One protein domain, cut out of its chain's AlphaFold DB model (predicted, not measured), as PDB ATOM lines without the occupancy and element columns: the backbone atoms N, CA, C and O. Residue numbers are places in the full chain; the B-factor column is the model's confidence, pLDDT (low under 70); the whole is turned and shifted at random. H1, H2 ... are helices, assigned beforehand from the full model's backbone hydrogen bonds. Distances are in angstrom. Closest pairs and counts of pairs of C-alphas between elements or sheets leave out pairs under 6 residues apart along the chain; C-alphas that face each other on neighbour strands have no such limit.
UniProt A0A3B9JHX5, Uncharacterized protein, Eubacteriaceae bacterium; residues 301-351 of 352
ATOM      1  N   CYS A 301      -3.943 -32.003  53.095       85.69
ATOM      2  CA  CYS A 301      -3.674 -30.603  52.767       85.69
ATOM      3  C   CYS A 301      -2.486 -30.015  53.537       85.69
ATOM      4  O   CYS A 301      -1.674 -29.304  52.956       85.69
ATOM      5  N   ARG A 302      -2.331 -30.365  54.820       87.50
ATOM      6  CA  ARG A 302      -1.192 -29.919  55.635       87.50
ATOM      7  C   ARG A 302       0.139 -30.480  55.126       87.50
ATOM      8  O   ARG A 302       1.115 -29.743  55.013       87.50
ATOM      9  N   GLN A 303       0.186 -31.776  54.819       86.38
ATOM     10  CA  GLN A 303       1.387 -32.420  54.281       86.38
ATOM     11  C   GLN A 303       1.734 -31.872  52.898       86.38
ATOM     12  O   GLN A 303       2.910 -31.675  52.593       86.38
ATOM     13  N   TYR A 304       0.724 -31.615  52.065       83.94
ATOM     14  CA  TYR A 304       0.923 -31.027  50.748       83.94
ATOM     15  C   TYR A 304       1.421 -29.587  50.834       83.94
ATOM     16  O   TYR A 304       2.410 -29.280  50.177       83.94
ATOM     17  N   ALA A 305       0.836 -28.749  51.693       82.25
ATOM     18  CA  ALA A 305       1.317 -27.391  51.935       82.25
ATOM     19  C   ALA A 305       2.794 -27.385  52.362       82.25
ATOM     20  O   ALA A 305       3.614 -26.741  51.716       82.25
ATOM     21  N   HIS A 306       3.169 -28.209  53.346       83.19
ATOM     22  CA  HIS A 306       4.559 -28.315  53.802       83.19
ATOM     23  C   HIS A 306       5.518 -28.803  52.698       83.19
ATOM     24  O   HIS A 306       6.648 -28.326  52.577       83.19
ATOM     25  N   LYS A 307       5.099 -29.770  51.866       84.12
ATOM     26  CA  LYS A 307       5.895 -30.221  50.709       84.12
ATOM     27  C   LYS A 307       6.060 -29.109  49.671       84.12
ATOM     28  O   LYS A 307       7.142 -28.981  49.102       84.12
ATOM     29  N   THR A 308       5.012 -28.325  49.429       81.81
ATOM     30  CA  THR A 308       5.037 -27.184  48.511       81.81
ATOM     31  C   THR A 308       5.960 -26.086  49.027       81.81
ATOM     32  O   THR A 308       6.836 -25.668  48.281       81.81
ATOM     33  N   GLU A 309       5.858 -25.687  50.297       81.50
ATOM     34  CA  GLU A 309       6.750 -24.694  50.920       81.50
ATOM     35  C   GLU A 309       8.220 -25.111  50.821       81.50
ATOM     36  O   GLU A 309       9.057 -24.346  50.342       81.50
ATOM     37  N   LYS A 310       8.536 -26.364  51.176       85.94
ATOM     38  CA  LYS A 310       9.899 -26.893  51.036       85.94
ATOM     39  C   LYS A 310      10.383 -26.813  49.586       85.94
ATOM     40  O   LYS A 310      11.522 -26.426  49.334       85.94
ATOM     41  N   ARG A 311       9.517 -27.143  48.624       86.44
ATOM     42  CA  ARG A 311       9.852 -27.083  47.200       86.44
ATOM     43  C   ARG A 311      10.051 -25.650  46.698       86.44
ATOM     44  O   ARG A 311      10.949 -25.439  45.890       86.44
ATOM     45  N   VAL A 312       9.248 -24.691  47.163       84.81
ATOM     46  CA  VAL A 312       9.426 -23.258  46.872       84.81
ATOM     47  C   VAL A 312      10.819 -22.818  47.308       84.81
ATOM     48  O   VAL A 312      11.555 -22.263  46.501       84.81
ATOM     49  N   VAL A 313      11.212 -23.141  48.544       85.62
ATOM     50  CA  VAL A 313      12.539 -22.797  49.080       85.62
ATOM     51  C   VAL A 313      13.659 -23.453  48.265       85.62
ATOM     52  O   VAL A 313      14.615 -22.777  47.901       85.62
ATOM     53  N   GLU A 314      13.534 -24.739  47.921       89.88
ATOM     54  CA  GLU A 314      14.516 -25.446  47.081       89.88
ATOM     55  C   GLU A 314      14.680 -24.817  45.692       89.88
ATOM     56  O   GLU A 314      15.795 -24.739  45.179       89.88
ATOM     57  N   LEU A 315      13.581 -24.416  45.045       88.12
ATOM     58  CA  LEU A 315      13.630 -23.778  43.728       88.12
ATOM     59  C   LEU A 315      14.212 -22.368  43.827       88.12
ATOM     60  O   LEU A 315      15.070 -22.007  43.029       88.12
ATOM     61  N   TYR A 316      13.828 -21.611  44.850       87.25
ATOM     62  CA  TYR A 316      14.383 -20.285  45.093       87.25
ATOM     63  C   TYR A 316      15.902 -20.339  45.328       87.25
ATOM     64  O   TYR A 316      16.657 -19.597  44.708       87.25
ATOM     65  N   GLN A 317      16.384 -21.296  46.128       90.44
ATOM     66  CA  GLN A 317      17.821 -21.531  46.344       90.44
ATOM     67  C   GLN A 317      18.577 -21.943  45.070       90.44
ATOM     68  O   GLN A 317      19.790 -21.765  44.994       90.44
ATOM     69  N   LYS A 318      17.877 -22.482  44.065       94.50
ATOM     70  CA  LYS A 318      18.435 -22.800  42.741       94.50
ATOM     71  C   LYS A 318      18.418 -21.612  41.772       94.50
ATOM     72  O   LYS A 318      18.792 -21.791  40.618       94.50
ATOM     73  N   GLY A 319      17.995 -20.432  42.226       95.31
ATOM     74  CA  GLY A 319      17.975 -19.202  41.434       95.31
ATOM     75  C   GLY A 319      16.720 -19.007  40.585       95.31
ATOM     76  O   GLY A 319      16.725 -18.134  39.725       95.31
ATOM     77  N   TYR A 320      15.659 -19.791  40.805       91.00
ATOM     78  CA  TYR A 320      14.387 -19.571  40.114       91.00
ATOM     79  C   TYR A 320      13.692 -18.317  40.655       91.00
ATOM     80  O   TYR A 320      13.646 -18.086  41.867       91.00
ATOM     81  N   THR A 321      13.105 -17.543  39.749       92.25
ATOM     82  CA  THR A 321      12.261 -16.385  40.067       92.25
ATOM     83  C   THR A 321      10.919 -16.814  40.668       92.25
ATOM     84  O   THR A 321      10.492 -17.967  40.543       92.25
ATOM     85  N   VAL A 322      10.222 -15.885  41.326       79.75
ATOM     86  CA  VAL A 322       8.906 -16.150  41.930       79.75
ATOM     87  C   VAL A 322       7.895 -16.584  40.863       79.75
ATOM     88  O   VAL A 322       7.120 -17.513  41.092       79.75
ATOM     89  N   GLU A 323       7.949 -15.978  39.677       84.88
ATOM     90  CA  GLU A 323       7.094 -16.288  38.532       84.88
ATOM     91  C   GLU A 323       7.338 -17.711  38.008       84.88
ATOM     92  O   GLU A 323       6.388 -18.455  37.747       84.88
ATOM     93  N   GLU A 324       8.601 -18.132  37.899       85.44
ATOM     94  CA  GLU A 324       8.962 -19.485  37.459       85.44
ATOM     95  C   GLU A 324       8.561 -20.551  38.482       85.44
ATOM     96  O   GLU A 324       8.060 -21.618  38.110       85.44
ATOM     97  N   ILE A 325       8.742 -20.259  39.773       84.38
ATOM     98  CA  ILE A 325       8.303 -21.136  40.863       84.38
ATOM     99  C   ILE A 325       6.783 -21.285  40.827       84.38
ATOM    100  O   ILE A 325       6.279 -22.410  40.880       84.38
ATOM    101  N   HIS A 326       6.055 -20.172  40.702       79.00
ATOM    102  CA  HIS A 326       4.599 -20.185  40.610       79.00
ATOM    103  C   HIS A 326       4.142 -21.044  39.430       79.00
ATOM    104  O   HIS A 326       3.385 -21.993  39.629       79.00
ATOM    105  N   LYS A 327       4.691 -20.806  38.232       88.06
ATOM    106  CA  LYS A 327       4.371 -21.577  37.024       88.06
ATOM    107  C   LYS A 327       4.565 -23.086  37.224       88.06
ATOM    108  O   LYS A 327       3.641 -23.853  36.949       88.06
ATOM    109  N   GLN A 328       5.710 -23.518  37.765       84.69
ATOM    110  CA  GLN A 328       5.974 -24.942  38.015       84.69
ATOM    111  C   GLN A 328       4.994 -25.565  39.018       84.69
ATOM    112  O   GLN A 328       4.585 -26.719  38.865       84.69
ATOM    113  N   LEU A 329       4.617 -24.825  40.062       81.06
ATOM    114  CA  LEU A 329       3.679 -25.318  41.069       81.06
ATOM    115  C   LEU A 329       2.255 -25.397  40.526       81.06
ATOM    116  O   LEU A 329       1.584 -26.400  40.769       81.06
ATOM    117  N   THR A 330       1.813 -24.409  39.747       78.81
ATOM    118  CA  THR A 330       0.489 -24.408  39.116       78.81
ATOM    119  C   THR A 330       0.358 -25.540  38.098       78.81
ATOM    120  O   THR A 330      -0.659 -26.232  38.079       78.81
ATOM    121  N   GLU A 331       1.383 -25.784  37.277       80.94
ATOM    122  CA  GLU A 331       1.407 -26.910  36.330       80.94
ATOM    123  C   GLU A 331       1.306 -28.256  37.063       80.94
ATOM    124  O   GLU A 331       0.526 -29.131  36.678       80.94
ATOM    125  N   LYS A 332       2.011 -28.396  38.190       75.19
ATOM    126  CA  LYS A 332       1.960 -29.605  39.017       75.19
ATOM    127  C   LYS A 332       0.618 -29.782  39.736       75.19
ATOM    128  O   LYS A 332       0.109 -30.898  39.804       75.19
ATOM    129  N   GLN A 333       0.020 -28.706  40.249       70.50
ATOM    130  CA  GLN A 333      -1.321 -28.731  40.849       70.50
ATOM    131  C   GLN A 333      -2.388 -29.125  39.820       70.50
ATOM    132  O   GLN A 333      -3.227 -29.977  40.111       70.50
ATOM    133  N   LYS A 334      -2.315 -28.588  38.593       70.38
ATOM    134  CA  LYS A 334      -3.185 -28.995  37.477       70.38
ATOM    135  C   LYS A 334      -3.024 -30.481  37.144       70.38
ATOM    136  O   LYS A 334      -4.023 -31.162  36.913       70.38
ATOM    137  N   ALA A 335      -1.797 -31.005  37.176       63.34
ATOM    138  CA  ALA A 335      -1.544 -32.433  36.989       63.34
ATOM    139  C   ALA A 335      -2.188 -33.291  38.099       63.34
ATOM    140  O   ALA A 335      -2.830 -34.292  37.788       63.34
ATOM    141  N   TYR A 336      -2.099 -32.884  39.373       65.12
ATOM    142  CA  TYR A 336      -2.756 -33.601  40.478       65.12
ATOM    143  C   TYR A 336      -4.286 -33.579  40.385       65.12
ATOM    144  O   TYR A 336      -4.905 -34.633  40.500       65.12
ATOM    145  N   ALA A 337      -4.893 -32.424  40.096       61.16
ATOM    146  CA  ALA A 337      -6.343 -32.321  39.908       61.16
ATOM    147  C   ALA A 337      -6.838 -33.189  38.733       61.16
ATOM    148  O   ALA A 337      -7.930 -33.754  38.769       61.16
ATOM    149  N   THR A 338      -6.015 -33.330  37.690       59.69
ATOM    150  CA  THR A 338      -6.296 -34.221  36.555       59.69
ATOM    151  C   THR A 338      -6.221 -35.694  36.970       59.69
ATOM    152  O   THR A 338      -7.097 -36.474  36.602       59.69
ATOM    153  N   LEU A 339      -5.228 -36.077  37.777       57.47
ATOM    154  CA  LEU A 339      -5.092 -37.442  38.299       57.47
ATOM    155  C   LEU A 339      -6.255 -37.842  39.217       57.47
ATOM    156  O   LEU A 339      -6.748 -38.960  39.094       57.47
ATOM    157  N   GLU A 340      -6.729 -36.947  40.087       57.34
ATOM    158  CA  GLU A 340      -7.900 -37.211  40.940       57.34
ATOM    159  C   GLU A 340      -9.165 -37.443  40.102       57.34
ATOM    160  O   GLU A 340      -9.870 -38.430  40.316       57.34
ATOM    161  N   LYS A 341      -9.406 -36.618  39.071       61.22
ATOM    162  CA  LYS A 341     -10.517 -36.833  38.125       61.22
ATOM    163  C   LYS A 341     -10.420 -38.182  37.412       61.22
ATOM    164  O   LYS A 341     -11.425 -38.873  37.267       61.22
ATOM    165  N   ILE A 342      -9.219 -38.583  36.987       56.31
ATOM    166  CA  ILE A 342      -8.991 -39.898  36.368       56.31
ATOM    167  C   ILE A 342      -9.309 -41.025  37.363       56.31
ATOM    168  O   ILE A 342      -9.975 -41.992  36.998       56.31
ATOM    169  N   GLN A 343      -8.893 -40.898  38.625       55.66
ATOM    170  CA  GLN A 343      -9.188 -41.890  39.663       55.66
ATOM    171  C   GLN A 343     -10.691 -42.006  39.955       55.66
ATOM    172  O   GLN A 343     -11.191 -43.119  40.120       55.66
ATOM    173  N   GLU A 344     -11.430 -40.895  39.973       60.75
ATOM    174  CA  GLU A 344     -12.890 -40.916  40.111       60.75
ATOM    175  C   GLU A 344     -13.580 -41.609  38.930       60.75
ATOM    176  O   GLU A 344     -14.506 -42.397  39.141       60.75
ATOM    177  N   ILE A 345     -13.114 -41.368  37.699       70.38
ATOM    178  CA  ILE A 345     -13.633 -42.026  36.489       70.38
ATOM    179  C   ILE A 345     -13.396 -43.538  36.555       70.38
ATOM    180  O   ILE A 345     -14.338 -44.309  36.368       70.38
ATOM    181  N   ILE A 346     -12.172 -43.966  36.884       65.62
ATOM    182  CA  ILE A 346     -11.826 -45.388  37.040       65.62
ATOM    183  C   ILE A 346     -12.725 -46.035  38.098       65.62
ATOM    184  O   ILE A 346     -13.274 -47.113  37.877       65.62
ATOM    185  N   LYS A 347     -12.936 -45.356  39.231       64.62
ATOM    186  CA  LYS A 347     -13.785 -45.860  40.314       64.62
ATOM    187  C   LYS A 347     -15.235 -46.045  39.860       64.62
ATOM    188  O   LYS A 347     -15.808 -47.100  40.125       64.62
ATOM    189  N   LYS A 348     -15.807 -45.082  39.127       70.50
ATOM    190  CA  LYS A 348     -17.163 -45.194  38.552       70.50
ATOM    191  C   LYS A 348     -17.283 -46.374  37.583       70.50
ATOM    192  O   LYS A 348     -18.223 -47.151  37.706       70.50
ATOM    193  N   GLN A 349     -16.305 -46.555  36.694       72.88
ATOM    194  CA  GLN A 349     -16.288 -47.671  35.739       72.88
ATOM    195  C   GLN A 349     -16.148 -49.034  36.421       72.88
ATOM    196  O   GLN A 349     -16.772 -49.990  35.991       72.88
ATOM    197  N   SER A 350     -15.381 -49.124  37.509       63.47
ATOM    198  CA  SER A 350     -15.232 -50.367  38.285       63.47
ATOM    199  C   SER A 350     -16.428 -50.710  39.186       63.47
ATOM    200  O   SER A 350     -16.452 -51.781  39.787       63.47
ATOM    201  N   SER A 351     -17.382 -49.785  39.330       60.94
ATOM    202  CA  SER A 351     -18.599 -49.954  40.143       60.94
ATOM    203  C   SER A 351     -19.836 -50.293  39.303       60.94
ATOM    204  O   SER A 351     -20.909 -50.485  39.871       60.94
TER     205      SER A 351
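AT A GLANCE: This is residues 301 to 351 of the 352 residues of an uncharacterized protein of Eubacteriaceae bacterium (UniProt A0A3B9JHX5). Two helices, a shorter H1 and a much longer H2, are joined by a tight turn into a lopsided helical hairpin, a narrow V that opens away from the turn. H1 meets only the first part of H2, and residues 330 to 351, most of H2 and the last residue, stick out as a long free arm that makes the length of the whole. The printed part has 51 residues with two named helices, H1 then H2, and no named strand. The class is all helix. It is only just loose, close to extended, with a radius of gyration of the C-alphas of 14.7 A, and the C-alphas span 47 by 20 by 12 A.

IN THESE COORDINATES: H1 is residues 301 to 317, from C-alpha 301 at (-3.674, -30.603, 52.767) to C-alpha 317 at (17.821, -21.531, 46.344), 24.2 A from first to last C-alpha. A link of 4 residues follows. H2 is residues 322 to 350, 42.0 A from first to last C-alpha, and ends with C-alpha 350 at (-15.232, -50.367, 38.285).

HOW THE PARTS SIT: H1 and H2 touch, H2 with residues 322 to 329 alone; their closest C-alphas are those of Val 312 and Ile 325, 6.5 A apart. They run opposite ways at a shallow tilt of 34 degrees, only just short of steep, and form a helical hairpin. Their centres are 16.7 A apart. Residues 301 to 307, which belong to H1, stand free, and so do residues 330 to 351, of which 330 to 350 belong to H2. In H1 and H2 every O i to N i+4 pair is within hydrogen-bond range.

THE WHOLE: The outline is a rod. The two C-alphas farthest apart, those of Gly 319 and Ser 351, are 47.8 A apart. The printed part has no cut, and the link from H1 to H2 is tight. The mean pLDDT of the printed part is 77.2; residues 335 to 344, 346 to 347 and 350 to 351 are under 70.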